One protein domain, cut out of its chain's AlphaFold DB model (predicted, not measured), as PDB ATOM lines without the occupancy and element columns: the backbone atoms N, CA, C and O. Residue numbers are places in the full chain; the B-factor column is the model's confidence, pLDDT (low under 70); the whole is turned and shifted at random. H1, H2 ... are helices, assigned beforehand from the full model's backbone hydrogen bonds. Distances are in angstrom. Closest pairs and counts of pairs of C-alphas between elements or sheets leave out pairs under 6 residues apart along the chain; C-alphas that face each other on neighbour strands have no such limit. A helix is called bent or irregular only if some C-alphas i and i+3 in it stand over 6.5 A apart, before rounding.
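Overview. This is residues 20 to 98 of the 710 residues of the protein "Tyr recombinase domain-containing protein" of Aeromonas veronii (UniProt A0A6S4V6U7). A long, straight helix, H1, lies across one side of a helical hairpin made by H3 and H4; its residues 31 to 39 touch H4 and its residues 38 to 45 touch H3. Residues 20 to 29 of H1 stick out past this body, and so do residues 92 to 98, of which 92 to 96 belong to H4; the tiny H2 follows close after H1. The printed part has 79 residues with four named helices, in the order H1, H2, H3, H4, and no named strand: its class is all helix. It is only just compact, close to loose, with a radius of gyration of the C-alphas of 13.7 A, and the C-alphas span 45 by 28 by 16 A, only just elongated.

Arrangement. Begin with H1, residues 20 to 45. Next comes H2, residues 47 to 50, close but not clearly touching H1; their closest C-alphas are those of Arg 43 and Leu 50, 6.9 A apart. Go on to H3, residues 59 to 73, which residues 38 to 45 alone of H1 touch; the closest C-alphas, of Phe 42 and Ile 66, are 6.2 A apart, at a steep tilt of 48 degrees, opposite ways. Then look at H4, residues 77 to 96, whose residues 79 to 87 alone touch residues 31 to 39 of H1; the closest C-alphas, of Ile 35 and Ala 83, are 5.5 A apart. H1 and H4 run the same way at a steep tilt of 68 degrees, only just short of about perpendicular. H3 and H4 form a helical hairpin, at a shallow tilt of 26 degrees, opposite ways; residues 67 to 71 of H3 touch residues 77 to 84 of H4, and the closest C-alphas, of Arg 71 and Tyr 80, are 5.8 A apart. The helix packing is only just mostly crossed: of the three pairs that touch, 1 is at a shallow tilt. H2 is apart from H3 and from H4. Every O i to N i+4 pair of H4 is within hydrogen-bond range, against 21 of 22 in H1 and 9 of 11 in H3; H2 is too short for such a pair.

Along the chain. Find C-alpha 20 at (140.169, 165.725, 171.460); from there H1 runs 38.1 A to C-alpha 45 at (149.121, 162.232, 208.316). H2 goes from Pro 47 to Leu 50, four residues. H3 runs 19.9 A from Phe 59 to Asp 73 and is irregular: C-alphas 61 and 64 are 7.0 A apart. H4 runs 28.5 A from Leu 77 to C-alpha 96 at (140.991, 142.992, 198.703).

Size, cuts and confidence. The two C-alphas farthest apart, of Arg 20 and Asp 57, are 45.3 A apart. The printed part has no cut and no long link; H1 to H2 and H3 to H4 are tight, H2 to H3 is short. The mean pLDDT of the printed part is 80.7, and residues 20 to 25, 27, and 95 to 96 are under 70.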
ATOM      1  N   ARG A  20     140.803 166.502 170.368       51.91
ATOM      2  CA  ARG A  20     140.169 165.725 171.460       51.91
ATOM      3  C   ARG A  20     141.201 164.969 172.305       51.91
ATOM      4  O   ARG A  20     140.999 164.887 173.516       51.91
ATOM      5  N   ASP A  21     142.286 164.493 171.698       57.88
ATOM      6  CA  ASP A  21     143.318 163.712 172.388       57.88
ATOM      7  C   ASP A  21     144.176 164.587 173.297       57.88
ATOM      8  O   ASP A  21     144.351 164.246 174.463       57.88
ATOM      9  N   LYS A  22     144.537 165.798 172.849       69.56
ATOM     10  CA  LYS A  22     145.163 166.810 173.713       69.56
ATOM     11  C   LYS A  22     144.302 167.124 174.939       69.56
ATOM     12  O   LYS A  22     144.756 166.973 176.060       69.56
ATOM     13  N   ARG A  23     143.006 167.414 174.747       65.62
ATOM     14  CA  ARG A  23     142.065 167.655 175.864       65.62
ATOM     15  C   ARG A  23     141.866 166.443 176.778       65.62
ATOM     16  O   ARG A  23     141.398 166.596 177.905       65.62
ATOM     17  N   ARG A  24     142.094 165.223 176.288       64.44
ATOM     18  CA  ARG A  24     142.053 163.998 177.100       64.44
ATOM     19  C   ARG A  24     143.346 163.846 177.897       64.44
ATOM     20  O   ARG A  24     143.267 163.445 179.053       64.44
ATOM     21  N   GLN A  25     144.489 164.178 177.302       69.94
ATOM     22  CA  GLN A  25     145.787 164.157 177.962       69.94
ATOM     23  C   GLN A  25     145.908 165.267 179.013       69.94
ATOM     24  O   GLN A  25     146.259 164.962 180.143       69.94
ATOM     25  N   ASP A  26     145.481 166.494 178.709       70.94
ATOM     26  CA  ASP A  26     145.454 167.612 179.664       70.94
ATOM     27  C   ASP A  26     144.624 167.255 180.914       70.94
ATOM     28  O   ASP A  26     145.049 167.486 182.042       70.94
ATOM     29  N   ARG A  27     143.469 166.592 180.729       69.44
ATOM     30  CA  ARG A  27     142.639 166.085 181.839       69.44
ATOM     31  C   ARG A  27     143.314 164.973 182.643       69.44
ATOM     32  O   ARG A  27     143.058 164.862 183.840       69.44
ATOM     33  N   LYS A  28     144.124 164.121 182.006       70.62
ATOM     34  CA  LYS A  28     144.904 163.088 182.707       70.62
ATOM     35  C   LYS A  28     146.027 163.718 183.525       70.62
ATOM     36  O   LYS A  28     146.190 163.344 184.679       70.62
ATOM     37  N   ASP A  29     146.742 164.677 182.947       74.75
ATOM     38  CA  ASP A  29     147.826 165.396 183.611       74.75
ATOM     39  C   ASP A  29     147.287 166.183 184.821       74.75
ATOM     40  O   ASP A  29     147.852 166.113 185.911       74.75
ATOM     41  N   GLU A  30     146.138 166.855 184.681       76.25
ATOM     42  CA  GLU A  30     145.456 167.538 185.790       76.25
ATOM     43  C   GLU A  30     145.009 166.556 186.888       76.25
ATOM     44  O   GLU A  30     145.242 166.791 188.077       76.25
ATOM     45  N   ALA A  31     144.423 165.417 186.505       76.56
ATOM     46  CA  ALA A  31     144.032 164.363 187.438       76.56
ATOM     47  C   ALA A  31     145.234 163.792 188.213       76.56
ATOM     48  O   ALA A  31     145.140 163.548 189.416       76.56
ATOM     49  N   GLU A  32     146.374 163.602 187.550       80.88
ATOM     50  CA  GLU A  32     147.603 163.096 188.164       80.88
ATOM     51  C   GLU A  32     148.190 164.091 189.173       80.88
ATOM     52  O   GLU A  32     148.592 163.690 190.270       80.88
ATOM     53  N   VAL A  33     148.169 165.393 188.862       83.38
ATOM     54  CA  VAL A  33     148.572 166.456 189.800       83.38
ATOM     55  C   VAL A  33     147.693 166.434 191.053       83.38
ATOM     56  O   VAL A  33     148.212 166.463 192.171       83.38
ATOM     57  N   VAL A  34     146.372 166.319 190.880       84.31
ATOM     58  CA  VAL A  34     145.412 166.237 191.992       84.31
ATOM     59  C   VAL A  34     145.661 164.999 192.859       84.31
ATOM     60  O   VAL A  34     145.717 165.117 194.082       84.31
ATOM     61  N   ILE A  35     145.862 163.824 192.251       85.56
ATOM     62  CA  ILE A  35     146.159 162.583 192.987       85.56
ATOM     63  C   ILE A  35     147.484 162.703 193.738       85.56
ATOM     64  O   ILE A  35     147.564 162.310 194.898       85.56
ATOM     65  N   THR A  36     148.515 163.263 193.109       86.81
ATOM     66  CA  THR A  36     149.837 163.423 193.731       86.81
ATOM     67  C   THR A  36     149.754 164.311 194.969       86.81
ATOM     68  O   THR A  36     150.288 163.957 196.021       86.81
ATOM     69  N   GLN A  37     149.032 165.430 194.879       87.62
ATOM     70  CA  GLN A  37     148.808 166.315 196.020       87.62
ATOM     71  C   GLN A  37     147.987 165.627 197.121       87.62
ATOM     72  O   GLN A  37     148.325 165.736 198.297       87.62
ATOM     73  N   ALA A  38     146.953 164.872 196.753       88.38
ATOM     74  CA  ALA A  38     146.129 164.139 197.708       88.38
ATOM     75  C   ALA A  38     146.912 163.043 198.448       88.38
ATOM     76  O   ALA A  38     146.812 162.924 199.667       88.38
ATOM     77  N   ILE A  39     147.749 162.285 197.735       89.56
ATOM     78  CA  ILE A  39     148.638 161.280 198.329       89.56
ATOM     79  C   ILE A  39     149.711 161.940 199.202       89.56
ATOM     80  O   ILE A  39     150.095 161.367 200.217       89.56
ATOM     81  N   LYS A  40     150.165 163.157 198.873       89.88
ATOM     82  CA  LYS A  40     151.071 163.931 199.735       89.88
ATOM     83  C   LYS A  40     150.405 164.321 201.059       89.88
ATOM     84  O   LYS A  40     151.037 164.171 202.099       89.88
ATOM     85  N   ILE A  41     149.148 164.770 201.023       90.75
ATOM     86  CA  ILE A  41     148.349 165.060 202.226       90.75
ATOM     87  C   ILE A  41     148.153 163.778 203.038       90.75
ATOM     88  O   ILE A  41     148.442 163.752 204.229       90.75
ATOM     89  N   PHE A  42     147.761 162.683 202.386       90.50
ATOM     90  CA  PHE A  42     147.598 161.388 203.045       90.50
ATOM     91  C   PHE A  42     148.904 160.919 203.711       90.50
ATOM     92  O   PHE A  42     148.898 160.538 204.877       90.50
ATOM     93  N   ARG A  43     150.043 161.016 203.010       89.94
ATOM     94  CA  ARG A  43     151.378 160.670 203.531       89.94
ATOM     95  C   ARG A  43     151.802 161.547 204.709       89.94
ATOM     96  O   ARG A  43     152.552 161.075 205.550       89.94
ATOM     97  N   HIS A  44     151.378 162.808 204.760       90.88
ATOM     98  CA  HIS A  44     151.711 163.696 205.874       90.88
ATOM     99  C   HIS A  44     151.094 163.212 207.194       90.88
ATOM    100  O   HIS A  44     151.754 163.264 208.226       90.88
ATOM    101  N   HIS A  45     149.861 162.703 207.140       90.06
ATOM    102  CA  HIS A  45     149.121 162.232 208.316       90.06
ATOM    103  C   HIS A  45     149.362 160.758 208.647       90.06
ATOM    104  O   HIS A  45     149.459 160.402 209.817       90.06
ATOM    105  N   LEU A  46     149.459 159.906 207.623       89.94
ATOM    106  CA  LEU A  46     149.609 158.452 207.741       89.94
ATOM    107  C   LEU A  46     150.766 157.946 206.860       89.94
ATOM    108  O   LEU A  46     150.528 157.203 205.899       89.94
ATOM    109  N   PRO A  47     152.024 158.350 207.123       89.06
ATOM    110  CA  PRO A  47     153.174 157.863 206.361       89.06
ATOM    111  C   PRO A  47     153.313 156.338 206.440       89.06
ATOM    112  O   PRO A  47     153.611 155.711 205.423       89.06
ATOM    113  N   GLU A  48     152.994 155.748 207.597       86.19
ATOM    114  CA  GLU A  48     153.093 154.311 207.861       86.19
ATOM    115  C   GLU A  48     152.223 153.453 206.931       86.19
ATOM    116  O   GLU A  48     152.513 152.285 206.699       86.19
ATOM    117  N   MET A  49     151.163 154.017 206.345       85.31
ATOM    118  CA  MET A  49     150.300 153.297 205.406       85.31
ATOM    119  C   MET A  49     150.883 153.200 203.989       85.31
ATOM    120  O   MET A  49     150.369 152.436 203.169       85.31
ATOM    121  N   LEU A  50     151.928 153.971 203.672       84.88
ATOM    122  CA  LEU A  50     152.611 153.938 202.373       84.88
ATOM    123  C   LEU A  50     153.896 153.102 202.388       84.88
ATOM    124  O   LEU A  50     154.612 153.079 201.387       84.88
ATOM    125  N   GLU A  51     154.192 152.431 203.498       82.38
ATOM    126  CA  GLU A  51     155.331 151.527 203.626       82.38
ATOM    127  C   GLU A  51     155.033 150.156 202.989       82.38
ATOM    128  O   GLU A  51     153.887 149.838 202.645       82.38
ATOM    129  N   GLU A  52     156.074 149.338 202.791       71.31
ATOM    130  CA  GLU A  52     155.925 147.974 202.253       71.31
ATOM    131  C   GLU A  52     155.135 147.059 203.203       71.31
ATOM    132  O   GLU A  52     154.369 146.215 202.735       71.31
ATOM    133  N   SER A  53     155.263 147.290 204.514       78.31
ATOM    134  CA  SER A  53     154.501 146.636 205.583       78.31
ATOM    135  C   SER A  53     153.674 147.685 206.335       78.31
ATOM    136  O   SER A  53     154.157 148.250 207.314       78.31
ATOM    137  N   PRO A  54     152.455 148.002 205.870       82.88
ATOM    138  CA  PRO A  54     151.706 149.145 206.378       82.88
ATOM    139  C   PRO A  54     151.098 148.913 207.769       82.88
ATOM    140  O   PRO A  54     150.575 147.838 208.055       82.88
ATOM    141  N   CYS A  55     151.096 149.955 208.608       82.25
ATOM    142  CA  CYS A  55     150.408 149.975 209.907       82.25
ATOM    143  C   CYS A  55     149.095 150.772 209.822       82.25
ATOM    144  O   CYS A  55     149.043 151.843 209.219       82.25
ATOM    145  N   THR A  56     148.022 150.248 210.424       84.12
ATOM    146  CA  THR A  56     146.652 150.775 210.264       84.12
ATOM    147  C   THR A  56     146.034 151.356 211.533       84.12
ATOM    148  O   THR A  56     144.937 151.908 211.472       84.12
ATOM    149  N   ASP A  57     146.714 151.262 212.677       83.12
ATOM    150  CA  ASP A  57     146.131 151.489 214.012       83.12
ATOM    151  C   ASP A  57     145.548 152.895 214.207       83.12
ATOM    152  O   ASP A  57     144.629 153.103 214.998       83.12
ATOM    153  N   ARG A  58     146.070 153.880 213.473       86.25
ATOM    154  CA  ARG A  58     145.658 155.287 213.581       86.25
ATOM    155  C   ARG A  58     144.711 155.740 212.474       86.25
ATOM    156  O   ARG A  58     144.289 156.894 212.495       86.25
ATOM    157  N   PHE A  59     144.365 154.863 211.528       86.75
ATOM    158  CA  PHE A  59     143.610 155.237 210.331       86.75
ATOM    159  C   PHE A  59     142.260 155.881 210.674       86.75
ATOM    160  O   PHE A  59     141.993 157.002 210.251       86.75
ATOM    161  N   GLU A  60     141.432 155.213 211.486       80.19
ATOM    162  CA  GLU A  60     140.085 155.706 211.819       80.19
ATOM    163  C   GLU A  60     140.118 157.040 212.568       80.19
ATOM    164  O   GLU A  60     139.268 157.903 212.352       80.19
ATOM    165  N   ARG A  61     141.131 157.230 213.420       85.06
ATOM    166  CA  ARG A  61     141.308 158.451 214.205       85.06
ATOM    167  C   ARG A  61     141.766 159.634 213.349       85.06
ATOM    168  O   ARG A  61     141.315 160.743 213.607       85.06
ATOM    169  N   LEU A  62     142.667 159.416 212.387       89.69
ATOM    170  CA  LEU A  62     143.298 160.487 211.597       89.69
ATOM    171  C   LEU A  62     142.597 160.759 210.259       89.69
ATOM    172  O   LEU A  62     142.833 161.795 209.638       89.69
ATOM    173  N   TRP A  63     141.706 159.871 209.808       87.50
ATOM    174  CA  TRP A  63     140.936 160.089 208.585       87.50
ATOM    175  C   TRP A  63     140.135 161.410 208.561       87.50
ATOM    176  O   TRP A  63     140.164 162.074 207.523       87.50
ATOM    177  N   PRO A  64     139.451 161.843 209.643       86.31
ATOM    178  CA  PRO A  64     138.734 163.119 209.649       86.31
ATOM    179  C   PRO A  64     139.635 164.326 209.352       86.31
ATOM    180  O   PRO A  64     139.226 165.224 208.615       86.31
ATOM    181  N   ASP A  65     140.868 164.319 209.863       88.06
ATOM    182  CA  ASP A  65     141.845 165.392 209.647       88.06
ATOM    183  C   ASP A  65     142.360 165.388 208.200       88.06
ATOM    184  O   ASP A  65     142.474 166.439 207.563       88.06
ATOM    185  N   ILE A  66     142.584 164.192 207.636       89.69
ATOM    186  CA  ILE A  66     142.921 164.014 206.218       89.69
ATOM    187  C   ILE A  66     141.784 164.528 205.329       89.69
ATOM    188  O   ILE A  66     142.046 165.264 204.379       89.69
ATOM    189  N   ASP A  67     140.526 164.176 205.620       86.94
ATOM    190  CA  ASP A  67     139.372 164.641 204.843       86.94
ATOM    191  C   ASP A  67     139.238 166.170 204.898       86.94
ATOM    192  O   ASP A  67     139.058 166.814 203.862       86.94
ATOM    193  N   ALA A  68     139.385 166.762 206.086       85.81
ATOM    194  CA  ALA A  68     139.347 168.210 206.267       85.81
ATOM    195  C   ALA A  68     140.446 168.913 205.455       85.81
ATOM    196  O   ALA A  68     140.159 169.872 204.732       85.81
ATOM    197  N   GLN A  69     141.680 168.401 205.491       89.62
ATOM    198  CA  GLN A  69     142.786 168.992 204.742       89.62
ATOM    199  C   GLN A  69     142.660 168.775 203.228       89.62
ATOM    200  O   GLN A  69     142.939 169.690 202.456       89.62
ATOM    201  N   LEU A  70     142.172 167.616 202.774       87.56
ATOM    202  CA  LEU A  70     141.867 167.392 201.358       87.56
ATOM    203  C   LEU A  70     140.845 168.415 200.840       87.56
ATOM    204  O   LEU A  70     140.980 168.878 199.709       87.56
ATOM    205  N   ARG A  71     139.840 168.789 201.646       84.75
ATOM    206  CA  ARG A  71     138.849 169.819 201.277       84.75
ATOM    207  C   ARG A  71     139.443 171.222 201.210       84.75
ATOM    208  O   ARG A  71     138.999 172.013 200.385       84.75
ATOM    209  N   GLN A  72     140.396 171.529 202.086       86.75
ATOM    210  CA  GLN A  72     141.025 172.845 202.171       86.75
ATOM    211  C   GLN A  72     142.080 173.057 201.075       86.75
ATOM    212  O   GLN A  72     142.090 174.099 200.420       86.75
ATOM    213  N   ASP A  73     142.943 172.064 200.850       87.88
ATOM    214  CA  ASP A  73     144.136 172.202 200.007       87.88
ATOM    215  C   ASP A  73     143.850 171.922 198.522       87.88
ATOM    216  O   ASP A  73     144.540 172.434 197.631       87.88
ATOM    217  N   LEU A  74     142.823 171.121 198.218       85.94
ATOM    218  CA  LEU A  74     142.398 170.876 196.842       85.94
ATOM    219  C   LEU A  74     141.441 171.989 196.403       85.94
ATOM    220  O   LEU A  74     140.245 171.956 196.671       85.94
ATOM    221  N   LYS A  75     142.000 172.963 195.674       73.94
ATOM    222  CA  LYS A  75     141.394 174.243 195.241       73.94
ATOM    223  C   LYS A  75     139.968 174.187 194.670       73.94
ATOM    224  O   LYS A  75     139.305 175.218 194.616       73.94
ATOM    225  N   THR A  76     139.503 173.035 194.186       76.56
ATOM    226  CA  THR A  76     138.144 172.874 193.657       76.56
ATOM    227  C   THR A  76     137.447 171.668 194.275       76.56
ATOM    228  O   THR A  76     138.043 170.611 194.492       76.56
ATOM    229  N   LEU A  77     136.131 171.788 194.465       73.38
ATOM    230  CA  LEU A  77     135.287 170.692 194.948       73.38
ATOM    231  C   LEU A  77     135.371 169.451 194.043       73.38
ATOM    232  O   LEU A  77     135.274 168.322 194.518       73.38
ATOM    233  N   GLN A  78     135.561 169.649 192.735       70.06
ATOM    234  CA  GLN A  78     135.746 168.565 191.773       70.06
ATOM    235  C   GLN A  78     137.072 167.822 191.990       70.06
ATOM    236  O   GLN A  78     137.067 166.591 191.997       70.06
ATOM    237  N   ALA A  79     138.176 168.546 192.211       77.62
ATOM    238  CA  ALA A  79     139.479 167.955 192.511       77.62
ATOM    239  C   ALA A  79     139.450 167.175 193.832       77.62
ATOM    240  O   ALA A  79     139.884 166.025 193.872       77.62
ATOM    241  N   TYR A  80     138.850 167.755 194.876       83.19
ATOM    242  CA  TYR A  80     138.628 167.077 196.153       83.19
ATOM    243  C   TYR A  80     137.852 165.762 195.993       83.19
ATOM    244  O   TYR A  80     138.328 164.708 196.410       83.19
ATOM    245  N   ARG A  81     136.689 165.790 195.326       76.00
ATOM    246  CA  ARG A  81     135.851 164.594 195.111       76.00
ATOM    247  C   ARG A  81     136.589 163.495 194.361       76.00
ATOM    248  O   ARG A  81     136.479 162.321 194.711       76.00
ATOM    249  N   PHE A  82     137.316 163.881 193.318       77.94
ATOM    250  CA  PHE A  82     138.103 162.953 192.524       77.94
ATOM    251  C   PHE A  82     139.206 162.300 193.368       77.94
ATOM    252  O   PHE A  82     139.278 161.074 193.423       77.94
ATOM    253  N   ALA A  83     139.997 163.098 194.089       84.25
ATOM    254  CA  ALA A  83     141.038 162.614 194.991       84.25
ATOM    255  C   ALA A  83     140.494 161.674 196.077       84.25
ATOM    256  O   ALA A  83     141.014 160.573 196.250       84.25
ATOM    257  N   TYR A  84     139.421 162.083 196.759       83.75
ATOM    258  CA  TYR A  84     138.746 161.292 197.788       83.75
ATOM    259  C   TYR A  84     138.325 159.921 197.243       83.75
ATOM    260  O   TYR A  84     138.658 158.885 197.815       83.75
ATOM    261  N   SER A  85     137.659 159.897 196.081       77.69
ATOM    262  CA  SER A  85     137.226 158.652 195.436       77.69
ATOM    263  C   SER A  85     138.400 157.737 195.080       77.69
ATOM    264  O   SER A  85     138.291 156.522 195.238       77.69
ATOM    265  N   VAL A  86     139.510 158.299 194.594       81.12
ATOM    266  CA  VAL A  86     140.712 157.530 194.238       81.12
ATOM    267  C   VAL A  86     141.384 156.949 195.484       81.12
ATOM    268  O   VAL A  86     141.789 155.786 195.458       81.12
ATOM    269  N   ILE A  87     141.470 157.708 196.581       85.62
ATOM    270  CA  ILE A  87     142.007 157.217 197.859       85.62
ATOM    271  C   ILE A  87     141.149 156.058 198.374       85.62
ATOM    272  O   ILE A  87     141.683 154.974 198.598       85.62
ATOM    273  N   CYS A  88     139.825 156.222 198.465       80.31
ATOM    274  CA  CYS A  88     138.922 155.145 198.885       80.31
ATOM    275  C   CYS A  88     139.051 153.898 197.998       80.31
ATOM    276  O   CYS A  88     139.077 152.781 198.511       80.31
ATOM    277  N   GLN A  89     139.185 154.067 196.677       78.06
ATOM    278  CA  GLN A  89     139.386 152.947 195.754       78.06
ATOM    279  C   GLN A  89     140.709 152.211 196.009       78.06
ATOM    280  O   GLN A  89     140.748 150.983 195.948       78.06
ATOM    281  N   LYS A  90     141.795 152.938 196.297       83.50
ATOM    282  CA  LYS A  90     143.101 152.345 196.627       83.50
ATOM    283  C   LYS A  90     143.077 151.628 197.979       83.50
ATOM    284  O   LYS A  90     143.602 150.521 198.066       83.50
ATOM    285  N   LEU A  91     142.420 152.199 198.990       80.06
ATOM    286  CA  LEU A  91     142.202 151.552 200.291       80.06
ATOM    287  C   LEU A  91     141.392 150.253 200.136       80.06
ATOM    288  O   LEU A  91     141.774 149.217 200.673       80.06
ATOM    289  N   GLU A  92     140.335 150.273 199.324       74.94
ATOM    290  CA  GLU A  92     139.518 149.095 198.993       74.94
ATOM    291  C   GLU A  92     140.327 148.030 198.251       74.94
ATOM    292  O   GLU A  92     140.200 146.837 198.525       74.94
ATOM    293  N   MET A  93     141.196 148.446 197.329       74.38
ATOM    294  CA  MET A  93     142.086 147.525 196.628       74.38
ATOM    295  C   MET A  93     143.064 146.840 197.590       74.38
ATOM    296  O   MET A  93     143.274 145.636 197.464       74.38
ATOM    297  N   GLY A  94     143.597 147.563 198.579       75.56
ATOM    298  CA  GLY A  94     144.479 146.992 199.601       75.56
ATOM    299  C   GLY A  94     143.763 146.029 200.550       75.56
ATOM    300  O   GLY A  94     144.301 144.957 200.821       75.56
ATOM    301  N   ASN A  95     142.516 146.331 200.941       68.94
ATOM    302  CA  ASN A  95     141.647 145.394 201.669       68.94
ATOM    303  C   ASN A  95     141.468 144.083 200.880       68.94
ATOM    304  O   ASN A  95     141.634 142.992 201.417       68.94
ATOM    305  N   ARG A  96     141.178 144.173 199.573       66.69
ATOM    306  CA  ARG A  96     140.991 142.992 198.703       66.69
ATOM    307  C   ARG A  96     142.262 142.178 198.489       66.69
ATOM    308  O   ARG A  96     142.177 140.976 198.265       66.69
ATOM    309  N   GLN A  97     143.418 142.832 198.520       77.88
ATOM    310  CA  GLN A  97     144.731 142.201 198.381       77.88
ATOM    311  C   GLN A  97     145.268 141.648 199.712       77.88
ATOM    312  O   GLN A  97     146.350 141.067 199.726       77.88
ATOM    313  N   GLY A  98     144.531 141.818 200.818       71.00
ATOM    314  CA  GLY A  98     144.945 141.371 202.149       71.00
ATOM    315  C   GLY A  98     146.125 142.158 202.728       71.00
ATOM    316  O   GLY A  98     146.816 141.648 203.601       71.00
TER     317      GLY A  98